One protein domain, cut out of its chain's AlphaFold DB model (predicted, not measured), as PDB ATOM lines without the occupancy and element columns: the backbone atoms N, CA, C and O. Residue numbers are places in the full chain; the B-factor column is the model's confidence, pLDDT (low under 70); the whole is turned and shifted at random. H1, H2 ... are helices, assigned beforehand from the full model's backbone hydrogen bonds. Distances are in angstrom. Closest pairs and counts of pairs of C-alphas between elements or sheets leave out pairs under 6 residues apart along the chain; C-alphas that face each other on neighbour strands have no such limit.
ATOM      1  N   GLN A   2       1.704  50.191   8.491       85.44
ATOM      2  CA  GLN A   2       2.002  49.206   7.432       85.44
ATOM      3  C   GLN A   2       3.424  48.623   7.480       85.44
ATOM      4  O   GLN A   2       3.577  47.409   7.434       85.44
ATOM      5  N   GLN A   3       4.455  49.460   7.632       91.25
ATOM      6  CA  GLN A   3       5.839  48.976   7.691       91.25
ATOM      7  C   GLN A   3       6.105  48.108   8.928       91.25
ATOM      8  O   GLN A   3       6.761  47.080   8.823       91.25
ATOM      9  N   THR A   4       5.539  48.477  10.079       93.88
ATOM     10  CA  THR A   4       5.623  47.691  11.317       93.88
ATOM     11  C   THR A   4       4.992  46.311  11.148       93.88
ATOM     12  O   THR A   4       5.599  45.323  11.545       93.88
ATOM     13  N   LEU A   5       3.812  46.232  10.519       94.31
ATOM     14  CA  LEU A   5       3.132  44.960  10.252       94.31
ATOM     15  C   LEU A   5       3.905  44.097   9.252       94.31
ATOM     16  O   LEU A   5       4.024  42.901   9.467       94.31
ATOM     17  N   ALA A   6       4.490  44.690   8.208       94.06
ATOM     18  CA  ALA A   6       5.309  43.947   7.251       94.06
ATOM     19  C   ALA A   6       6.572  43.351   7.903       94.06
ATOM     20  O   ALA A   6       6.934  42.207   7.635       94.06
ATOM     21  N   THR A   7       7.237  44.108   8.783       95.75
ATOM     22  CA  THR A   7       8.371  43.590   9.562       95.75
ATOM     23  C   THR A   7       7.932  42.483  10.517       95.75
ATOM     24  O   THR A   7       8.599  41.455  10.595       95.75
ATOM     25  N   LEU A   8       6.805  42.670  11.209       94.44
ATOM     26  CA  LEU A   8       6.244  41.678  12.125       94.44
ATOM     27  C   LEU A   8       5.899  40.370  11.403       94.44
ATOM     28  O   LEU A   8       6.307  39.305  11.855       94.44
ATOM     29  N   ASP A   9       5.208  40.461  10.269       95.00
ATOM     30  CA  ASP A   9       4.831  39.325   9.431       95.00
ATOM     31  C   ASP A   9       6.059  38.517   9.007       95.00
ATOM     32  O   ASP A   9       6.143  37.317   9.266       95.00
ATOM     33  N   SER A  10       7.072  39.203   8.468       95.62
ATOM     34  CA  SER A  10       8.330  38.571   8.078       95.62
ATOM     35  C   SER A  10       9.029  37.901   9.265       95.62
ATOM     36  O   SER A  10       9.530  36.785   9.139       95.62
ATOM     37  N   TYR A  11       9.062  38.542  10.433       95.44
ATOM     38  CA  TYR A  11       9.723  37.974  11.607       95.44
ATOM     39  C   TYR A  11       8.995  36.751  12.151       95.44
ATOM     40  O   TYR A  11       9.651  35.758  12.449       95.44
ATOM     41  N   ILE A  12       7.666  36.781  12.246       93.88
ATOM     42  CA  ILE A  12       6.902  35.631  12.739       93.88
ATOM     43  C   ILE A  12       7.013  34.468  11.749       93.88
ATOM     44  O   ILE A  12       7.329  33.362  12.171       93.88
ATOM     45  N   GLN A  13       6.875  34.713  10.442       94.81
ATOM     46  CA  GLN A  13       7.032  33.667   9.422       94.81
ATOM     47  C   GLN A  13       8.393  32.964   9.492       94.81
ATOM     48  O   GLN A  13       8.464  31.745   9.357       94.81
ATOM     49  N   ASN A  14       9.478  33.720   9.692       95.81
ATOM     50  CA  ASN A  14      10.834  33.168   9.659       95.81
ATOM     51  C   ASN A  14      11.299  32.593  11.002       95.81
ATOM     52  O   ASN A  14      12.071  31.637  11.020       95.81
ATOM     53  N   LEU A  15      10.887  33.191  12.122       95.00
ATOM     54  CA  LEU A  15      11.401  32.840  13.449       95.00
ATOM     55  C   LEU A  15      10.435  31.969  14.253       95.00
ATOM     56  O   LEU A  15      10.870  31.290  15.179       95.00
ATOM     57  N   ARG A  16       9.137  32.021  13.941       93.19
ATOM     58  CA  ARG A  16       8.063  31.378  14.712       93.19
ATOM     59  C   ARG A  16       7.003  30.766  13.780       93.19
ATOM     60  O   ARG A  16       5.846  31.186  13.804       93.19
ATOM     61  N   PRO A  17       7.387  29.798  12.930       91.81
ATOM     62  CA  PRO A  17       6.481  29.221  11.939       91.81
ATOM     63  C   PRO A  17       5.301  28.468  12.567       91.81
ATOM     64  O   PRO A  17       4.230  28.453  11.973       91.81
ATOM     65  N   GLU A  18       5.475  27.884  13.758       90.62
ATOM     66  CA  GLU A  18       4.399  27.217  14.511       90.62
ATOM     67  C   GLU A  18       3.299  28.220  14.883       90.62
ATOM     68  O   GLU A  18       2.172  28.081  14.408       90.62
ATOM     69  N   LEU A  19       3.654  29.319  15.565       91.50
ATOM     70  CA  LEU A  19       2.740  30.442  15.793       91.50
ATOM     71  C   LEU A  19       2.104  30.948  14.495       91.50
ATOM     72  O   LEU A  19       0.914  31.244  14.471       91.50
ATOM     73  N   TYR A  20       2.880  31.078  13.414       93.38
ATOM     74  CA  TYR A  20       2.368  31.620  12.155       93.38
ATOM     75  C   TYR A  20       1.241  30.770  11.547       93.38
ATOM     76  O   TYR A  20       0.315  31.325  10.951       93.38
ATOM     77  N   ILE A  21       1.315  29.444  11.698       92.19
ATOM     78  CA  ILE A  21       0.279  28.504  11.242       92.19
ATOM     79  C   ILE A  21      -1.016  28.695  12.034       92.19
ATOM     80  O   ILE A  21      -2.099  28.614  11.457       92.19
ATOM     81  N   ASP A  22      -0.903  29.008  13.323       93.31
ATOM     82  CA  ASP A  22      -2.050  29.217  14.205       93.31
ATOM     83  C   ASP A  22      -2.719  30.592  14.027       93.31
ATOM     84  O   ASP A  22      -3.815  30.807  14.552       93.31
ATOM     85  N   LEU A  23      -2.101  31.530  13.294       94.50
ATOM     86  CA  LEU A  23      -2.673  32.854  13.031       94.50
ATOM     87  C   LEU A  23      -3.811  32.792  12.007       94.50
ATOM     88  O   LEU A  23      -3.607  32.467  10.829       94.50
ATOM     89  N   GLN A  24      -4.990  33.234  12.432       95.25
ATOM     90  CA  GLN A  24      -6.203  33.233  11.624       95.25
ATOM     91  C   GLN A  24      -6.131  34.238  10.471       95.25
ATOM     92  O   GLN A  24      -5.441  35.259  10.532       95.25
ATOM     93  N   SER A  25      -6.875  33.958   9.404       94.62
ATOM     94  CA  SER A  25      -6.988  34.834   8.238       94.62
ATOM     95  C   SER A  25      -7.404  36.258   8.616       94.62
ATOM     96  O   SER A  25      -8.062  36.489   9.623       94.62
ATOM     97  N   SER A  26      -7.003  37.227   7.798       96.44
ATOM     98  CA  SER A  26      -7.374  38.633   7.960       96.44
ATOM     99  C   SER A  26      -8.885  38.852   7.912       96.44
ATOM    100  O   SER A  26      -9.550  38.240   7.076       96.44
ATOM    101  N   LEU A  27      -9.379  39.828   8.676       96.81
ATOM    102  CA  LEU A  27     -10.747  40.324   8.535       96.81
ATOM    103  C   LEU A  27     -10.921  41.200   7.284       96.81
ATOM    104  O   LEU A  27     -10.109  42.083   6.976       96.81
ATOM    105  N   SER A  28     -12.029  40.974   6.591       96.31
ATOM    106  CA  SER A  28     -12.540  41.736   5.453       96.31
ATOM    107  C   SER A  28     -13.266  43.014   5.887       96.31
ATOM    108  O   SER A  28     -13.587  43.223   7.058       96.31
ATOM    109  N   ALA A  29     -13.534  43.911   4.934       95.38
ATOM    110  CA  ALA A  29     -14.255  45.151   5.217       95.38
ATOM    111  C   ALA A  29     -15.709  44.892   5.645       95.38
ATOM    112  O   ALA A  29     -16.264  45.645   6.443       95.38
ATOM    113  N   GLU A  30     -16.312  43.835   5.113       96.44
ATOM    114  CA  GLU A  30     -17.649  43.358   5.434       96.44
ATOM    115  C   GLU A  30     -17.716  42.837   6.871       96.44
ATOM    116  O   GLU A  30     -18.632  43.216   7.597       96.44
ATOM    117  N   GLU A  31     -16.721  42.057   7.302       97.06
ATOM    118  CA  GLU A  31     -16.627  41.562   8.681       97.06
ATOM    119  C   GLU A  31     -16.439  42.709   9.679       97.06
ATOM    120  O   GLU A  31     -17.156  42.773  10.672       97.06
ATOM    121  N   PHE A  32     -15.567  43.686   9.388       97.19
ATOM    122  CA  PHE A  32     -15.463  44.878  10.242       97.19
ATOM    123  C   PHE A  32     -16.788  45.626  10.347       97.19
ATOM    124  O   PHE A  32     -17.173  46.019  11.442       97.19
ATOM    125  N   ARG A  33     -17.498  45.812   9.229       96.81
ATOM    126  CA  ARG A  33     -18.801  46.485   9.240       96.81
ATOM    127  C   ARG A  33     -19.833  45.721  10.064       96.81
ATOM    128  O   ARG A  33     -20.631  46.365  10.734       96.81
ATOM    129  N   ALA A  34     -19.833  44.392   9.998       96.94
ATOM    130  CA  ALA A  34     -20.728  43.566  10.799       96.94
ATOM    131  C   ALA A  34     -20.448  43.746  12.299       96.94
ATOM    132  O   ALA A  34     -21.378  44.017  13.052       96.94
ATOM    133  N   LEU A  35     -19.173  43.708  12.706       96.56
ATOM    134  CA  LEU A  35     -18.767  43.930  14.098       96.56
ATOM    135  C   LEU A  35     -19.123  45.345  14.582       96.56
ATOM    136  O   LEU A  35     -19.727  45.507  15.635       96.56
ATOM    137  N   GLU A  36     -18.825  46.379  13.797       97.06
ATOM    138  CA  GLU A  36     -19.169  47.768  14.146       97.06
ATOM    139  C   GLU A  36     -20.677  47.973  14.328       97.06
ATOM    140  O   GLU A  36     -21.104  48.698  15.223       97.06
ATOM    141  N   GLN A  37     -21.493  47.304  13.508       96.94
ATOM    142  CA  GLN A  37     -22.950  47.332  13.636       96.94
ATOM    143  C   GLN A  37     -23.453  46.538  14.844       96.94
ATOM    144  O   GLN A  37     -24.391  46.977  15.501       96.94
ATOM    145  N   GLN A  38     -22.858  45.378  15.127       96.44
ATOM    146  CA  GLN A  38     -23.240  44.518  16.249       96.44
ATOM    147  C   GLN A  38     -23.003  45.200  17.598       96.44
ATOM    148  O   GLN A  38     -23.861  45.130  18.473       96.44
ATOM    149  N   TYR A  39     -21.863  45.874  17.742       95.38
ATOM    150  CA  TYR A  39     -21.446  46.506  18.996       95.38
ATOM    151  C   TYR A  39     -21.750  48.012  19.062       95.38
ATOM    152  O   TYR A  39     -21.355  48.664  20.024       95.38
ATOM    153  N   ASP A  40     -22.441  48.565  18.055       95.56
ATOM    154  CA  ASP A  40     -22.776  49.996  17.924       95.56
ATOM    155  C   ASP A  40     -21.572  50.923  18.190       95.56
ATOM    156  O   ASP A  40     -21.629  51.880  18.964       95.56
ATOM    157  N   MET A  41     -20.435  50.605  17.566       94.25
ATOM    158  CA  MET A  41     -19.179  51.322  17.781       94.25
ATOM    159  C   MET A  41     -18.339  51.435  16.509       94.25
ATOM    160  O   MET A  41     -18.526  50.697  15.545       94.25
ATOM    161  N   GLU A  42     -17.354  52.332  16.530       95.81
ATOM    162  CA  GLU A  42     -16.349  52.441  15.473       95.81
ATOM    163  C   GLU A  42     -15.030  51.808  15.931       95.81
ATOM    164  O   GLU A  42     -14.410  52.242  16.904       95.81
ATOM    165  N   ILE A  43     -14.567  50.791  15.203       95.75
ATOM    166  CA  ILE A  43     -13.279  50.149  15.463       95.75
ATOM    167  C   ILE A  43     -12.173  51.106  14.986       95.75
ATOM    168  O   ILE A  43     -12.127  51.456  13.798       95.75
ATOM    169  N   PRO A  44     -11.220  51.502  15.852       95.88
ATOM    170  CA  PRO A  44     -10.166  52.434  15.475       95.88
ATOM    171  C   PRO A  44      -9.369  51.956  14.260       95.88
ATOM    172  O   PRO A  44      -8.984  50.790  14.168       95.88
ATOM    173  N   GLN A  45      -9.023  52.874  13.353       94.50
ATOM    174  CA  GLN A  45      -8.317  52.554  12.102       94.50
ATOM    175  C   GLN A  45      -7.020  51.760  12.318       94.50
ATOM    176  O   GLN A  45      -6.654  50.892  11.525       94.50
ATOM    177  N   ASN A  46      -6.325  52.055  13.414       93.44
ATOM    178  CA  ASN A  46      -5.107  51.366  13.804       93.44
ATOM    179  C   ASN A  46      -5.354  49.900  14.184       93.44
ATOM    180  O   ASN A  46      -4.566  49.033  13.809       93.44
ATOM    181  N   LEU A  47      -6.468  49.631  14.865       94.38
ATOM    182  CA  LEU A  47      -6.901  48.290  15.237       94.38
ATOM    183  C   LEU A  47      -7.381  47.521  14.000       94.38
ATOM    184  O   LEU A  47      -6.931  46.404  13.764       94.38
ATOM    185  N   LYS A  48      -8.168  48.165  13.123       95.88
ATOM    186  CA  LYS A  48      -8.542  47.597  11.815       95.88
ATOM    187  C   LYS A  48      -7.314  47.181  11.011       95.88
ATOM    188  O   LYS A  48      -7.311  46.118  10.409       95.88
ATOM    189  N   ALA A  49      -6.256  47.992  10.995       95.69
ATOM    190  CA  ALA A  49      -5.035  47.657  10.266       95.69
ATOM    191  C   ALA A  49      -4.338  46.394  10.809       95.69
ATOM    192  O   ALA A  49      -3.822  45.618  10.008       95.69
ATOM    193  N   LEU A  50      -4.350  46.173  12.129       95.88
ATOM    194  CA  LEU A  50      -3.815  44.957  12.750       95.88
ATOM    195  C   LEU A  50      -4.659  43.726  12.387       95.88
ATOM    196  O   LEU A  50      -4.120  42.734  11.905       95.88
ATOM    197  N   TYR A  51      -5.981  43.813  12.529       96.62
ATOM    198  CA  TYR A  51      -6.887  42.692  12.252       96.62
ATOM    199  C   TYR A  51      -7.102  42.420  10.749       96.62
ATOM    200  O   TYR A  51      -7.474  41.317  10.355       96.62
ATOM    201  N   ARG A  52      -6.785  43.389   9.879       96.00
ATOM    202  CA  ARG A  52      -6.621  43.179   8.426       96.00
ATOM    203  C   ARG A  52      -5.352  42.420   8.066       96.00
ATOM    204  O   ARG A  52      -5.237  41.968   6.934       96.00
ATOM    205  N   TRP A  53      -4.380  42.333   8.968       95.75
ATOM    206  CA  TRP A  53      -3.224  41.473   8.759       95.75
ATOM    207  C   TRP A  53      -3.551  40.040   9.193       95.75
ATOM    208  O   TRP A  53      -3.475  39.137   8.361       95.75
ATOM    209  N   LYS A  54      -3.988  39.833  10.442       96.06
ATOM    210  CA  LYS A  54      -4.389  38.524  10.988       96.06
ATOM    211  C   LYS A  54      -5.476  38.687  12.052       96.06
ATOM    212  O   LYS A  54      -5.393  39.624  12.843       96.06
ATOM    213  N   ASN A  55      -6.461  37.786  12.093       96.50
ATOM    214  CA  ASN A  55      -7.557  37.837  13.070       96.50
ATOM    215  C   ASN A  55      -7.250  37.059  14.358       96.50
ATOM    216  O   ASN A  55      -7.968  36.133  14.726       96.50
ATOM    217  N   GLY A  56      -6.148  37.399  15.022       94.56
ATOM    218  CA  GLY A  56      -5.709  36.645  16.190       94.56
ATOM    219  C   GLY A  56      -5.121  35.272  15.853       94.56
ATOM    220  O   GLY A  56      -4.826  34.950  14.698       94.56
ATOM    221  N   GLN A  57      -4.931  34.469  16.891       94.00
ATOM    222  CA  GLN A  57      -4.508  33.077  16.863       94.00
ATOM    223  C   GLN A  57      -5.695  32.159  17.171       94.00
ATOM    224  O   GLN A  57      -6.717  32.594  17.701       94.00
ATOM    225  N   CYS A  58      -5.591  30.885  16.812       87.81
ATOM    226  CA  CYS A  58      -6.582  29.883  17.191       87.81
ATOM    227  C   CYS A  58      -6.673  29.754  18.722       87.81
ATOM    228  O   CYS A  58      -5.648  29.734  19.403       87.81
ATOM    229  N   ASN A  59      -7.877  29.566  19.266       77.31
ATOM    230  CA  ASN A  59      -8.110  29.484  20.718       77.31
ATOM    231  C   ASN A  59      -7.472  28.257  21.376       77.31
ATOM    232  O   ASN A  59      -7.330  28.200  22.594       77.31
ATOM    233  N   THR A  60      -7.088  27.259  20.579       79.81
ATOM    234  CA  THR A  60      -6.330  26.098  21.057       79.81
ATOM    235  C   THR A  60      -4.820  26.337  21.061       79.81
ATOM    236  O   THR A  60      -4.079  25.479  21.538       79.81
ATOM    237  N   SER A  61      -4.348  27.468  20.524       79.81
ATOM    238  CA  SER A  61      -2.934  27.829  20.513       79.81
ATOM    239  C   SER A  61      -2.537  28.441  21.852       79.81
ATOM    240  O   SER A  61      -2.926  29.560  22.194       79.81
ATOM    241  N   CYS A  62      -1.726  27.702  22.604       76.25
ATOM    242  CA  CYS A  62      -1.129  28.167  23.857       76.25
ATOM    243  C   CYS A  62       0.174  28.953  23.633       76.25
ATOM    244  O   CYS A  62       0.826  29.341  24.606       76.25
ATOM    245  N   GLU A  63       0.600  29.152  22.381       85.88
ATOM    246  CA  GLU A  63       1.834  29.873  22.092       85.88
ATOM    247  C   GLU A  63       1.618  31.381  22.289       85.88
ATOM    248  O   GLU A  63       0.683  31.980  21.759       85.88
ATOM    249  N   ALA A  64       2.478  32.022  23.080       90.50
ATOM    250  CA  ALA A  64       2.342  33.445  23.371       90.50
ATOM    251  C   ALA A  64       2.676  34.299  22.141       90.50
ATOM    252  O   ALA A  64       3.770  34.197  21.594       90.50
ATOM    253  N   PHE A  65       1.810  35.226  21.751       92.25
ATOM    254  CA  PHE A  65       2.099  36.173  20.679       92.25
ATOM    255  C   PHE A  65       3.201  37.168  21.077       92.25
ATOM    256  O   PHE A  65       4.243  37.237  20.422       92.25
ATOM    257  N   VAL A  66       3.021  37.885  22.190       91.56
ATOM    258  CA  VAL A  66       3.988  38.872  22.704       91.56
ATOM    259  C   VAL A  66       3.955  38.917  24.228       91.56
ATOM    260  O   VAL A  66       2.883  38.981  24.806       91.56
ATOM    261  N   ASN A  67       5.113  38.906  24.900       89.38
ATOM    262  CA  ASN A  67       5.222  39.080  26.361       89.38
ATOM    263  C   ASN A  67       4.250  38.213  27.198       89.38
ATOM    264  O   ASN A  67       3.653  38.704  28.151       89.38
ATOM    265  N   ASN A  68       4.097  36.929  26.855       88.75
ATOM    266  CA  ASN A  68       3.134  35.996  27.471       88.75
ATOM    267  C   ASN A  68       1.648  36.344  27.261       88.75
ATOM    268  O   ASN A  68       0.786  35.748  27.900       88.75
ATOM    269  N   SER A  69       1.338  37.267  26.356       89.81
ATOM    270  CA  SER A  69      -0.013  37.548  25.878       89.81
ATOM    271  C   SER A  69      -0.271  36.799  24.579       89.81
ATOM    272  O   SER A  69       0.596  36.743  23.704       89.81
ATOM    273  N   THR A  70      -1.466  36.239  24.443       92.00
ATOM    274  CA  THR A  70      -1.984  35.699  23.185       92.00
ATOM    275  C   THR A  70      -2.580  36.822  22.342       92.00
ATOM    276  O   THR A  70      -2.923  37.891  22.852       92.00
ATOM    277  N   PHE A  71      -2.671  36.604  21.034       94.38
ATOM    278  CA  PHE A  71      -3.377  37.505  20.134       94.38
ATOM    279  C   PHE A  71      -4.766  36.938  19.869       94.38
ATOM    280  O   PHE A  71      -4.914  36.019  19.084       94.38
ATOM    281  N   ILE A  72      -5.776  37.440  20.560       92.94
ATOM    282  CA  ILE A  72      -7.147  36.923  20.475       92.94
ATOM    283  C   ILE A  72      -7.884  37.424  19.219       92.94
ATOM    284  O   ILE A  72      -7.540  38.490  18.699       92.94
ATOM    285  N   PRO A  73      -8.875  36.676  18.706       95.31
ATOM    286  CA  PRO A  73      -9.756  37.146  17.637       95.31
ATOM    287  C   PRO A  73     -10.559  38.378  18.059       95.31
ATOM    288  O   PRO A  73     -10.938  38.515  19.220       95.31
ATOM    289  N   LEU A  74     -10.847  39.273  17.108       95.31
ATOM    290  CA  LEU A  74     -11.479  40.554  17.441       95.31
ATOM    291  C   LEU A  74     -12.886  40.387  18.012       95.31
ATOM    292  O   LEU A  74     -13.244  41.077  18.955       95.31
ATOM    293  N   GLU A  75     -13.681  39.498  17.423       94.00
ATOM    294  CA  GLU A  75     -15.052  39.245  17.870       94.00
ATOM    295  C   GLU A  75     -15.087  38.764  19.325       94.00
ATOM    296  O   GLU A  75     -15.878  39.279  20.105       94.00
ATOM    297  N   GLU A  76     -14.165  37.879  19.711       92.62
ATOM    298  CA  GLU A  76     -14.075  37.347  21.076       92.62
ATOM    299  C   GLU A  76     -13.693  38.412  22.105       92.62
ATOM    300  O   GLU A  76     -14.235  38.435  23.209       92.62
ATOM    301  N   GLU A  77     -12.778  39.318  21.753       91.19
ATOM    302  CA  GLU A  77     -12.455  40.450  22.627       91.19
ATOM    303  C   GLU A  77     -13.680  41.349  22.825       91.19
ATOM    304  O   GLU A  77     -13.954  41.788  23.938       91.19
ATOM    305  N   LEU A  78     -14.451  41.598  21.763       92.19
ATOM    306  CA  LEU A  78     -15.648  42.435  21.844       92.19
ATOM    307  C   LEU A  78     -16.797  41.759  22.602       92.19
ATOM    308  O   LEU A  78     -17.536  42.452  23.294       92.19
ATOM    309  N   ASP A  79     -16.916  40.432  22.537       90.62
ATOM    310  CA  ASP A  79     -17.900  39.664  23.314       90.62
ATOM    311  C   ASP A  79     -17.640  39.732  24.832       90.62
ATOM    312  O   ASP A  79     -18.544  39.484  25.635       90.62
ATOM    313  N   THR A  80     -16.401  40.027  25.240       84.06
ATOM    314  CA  THR A  80     -15.978  40.026  26.651       84.06
ATOM    315  C   THR A  80     -15.764  41.417  27.256       84.06
ATOM    316  O   THR A  80     -15.535  41.506  28.468       84.06
ATOM    317  N   ALA A  81     -15.860  42.477  26.447       74.06
ATOM    318  CA  ALA A  81     -15.697  43.882  26.841       74.06
ATOM    319  C   ALA A  81     -16.951  44.478  27.510       74.06
ATOM    320  O   ALA A  81     -16.772  45.264  28.473       74.06
TER     321      ALA A  81
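What this domain is: This is residues 2 to 81 of the 81 residues of an uncharacterized protein of Sphingobacterium multivorum (UniProt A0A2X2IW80). Five short helices are set round a long loop: at one end of the long axis H1 and H2 make a corner, at the other end H3 and H5 run side by side without clearly touching, and H4 sits between these two ends. The loop of residues 52 to 73 passes through the middle, swings out towards the H1 and H2 end and comes back to H5, and the helices have few contacts with one another. The printed part has 80 residues with five named helices, in the order H1, H2, H3, H4, H5, and no named strand; its class is all helix. The whole is compact, with a radius of gyration of the C-alphas of 13.0 A, and its C-alphas span 38 by 28 by 20 A.

Where its parts are: Find C-alpha 2 at (2.002, 49.206, 7.432); from there H1, residues 2 to 15, runs 19.8 A to C-alpha 15 at (11.401, 32.840, 13.449). After Arg 16 comes H2, residues 17 to 22, 8.8 A long. Further on, H3 covers residues 29 to 38 over 14.2 A, beginning at C-alpha 29 at (-14.255, 45.151, 5.217). H4, residues 45 to 51, measures 10.0 A. H5, residues 74 to 80, measures 10.3 A and ends at C-alpha 80 at (-15.978, 40.026, 26.651).

How they stand to each other: Begin at H1, which with residues 12 to 13 alone only just touches H2, with 3 pairs of C-alphas within 8 A. They touch only at the corner by their link, where the C-alphas of Gln 13 and Tyr 20, the closest, are 5.8 A apart; their tilt is steep, 67 degrees, opposite ways. H3 and H4 are close but not clearly touching, with the closest C-alphas, Phe 32 and Lys 48, 7.6 A apart; at 70.1 degrees they are only just about perpendicular. H4 is also close to H1 but not clearly touching it: the closest C-alphas, Leu 5 and Leu 50, are 7.4 A apart, at a shallow tilt of 18 degrees, the same way. At H5, look for Glu 75, whose C-alpha is 7.1 A from that of Leu 35 in H3, the closest pair; these helices are close but not clearly touching, at a shallow tilt of 12 degrees, the same way. H1 is apart from H3 and H5, and H2 is apart from H3, H4 and H5. In all five helices every O i to N i+4 pair is within hydrogen-bond range.

The domain as a whole: The two C-alphas farthest apart are those of Leu 15 and Asp 40, 38.5 A. The printed part has no cut and ends at Ala 81, the chain's last residue. The link from H4 to H5, 22 residues, is long, that from H1 to H2 is tight, and the other two are short. The mean pLDDT of the printed part of this model is 92.9, and no printed residue is under 70.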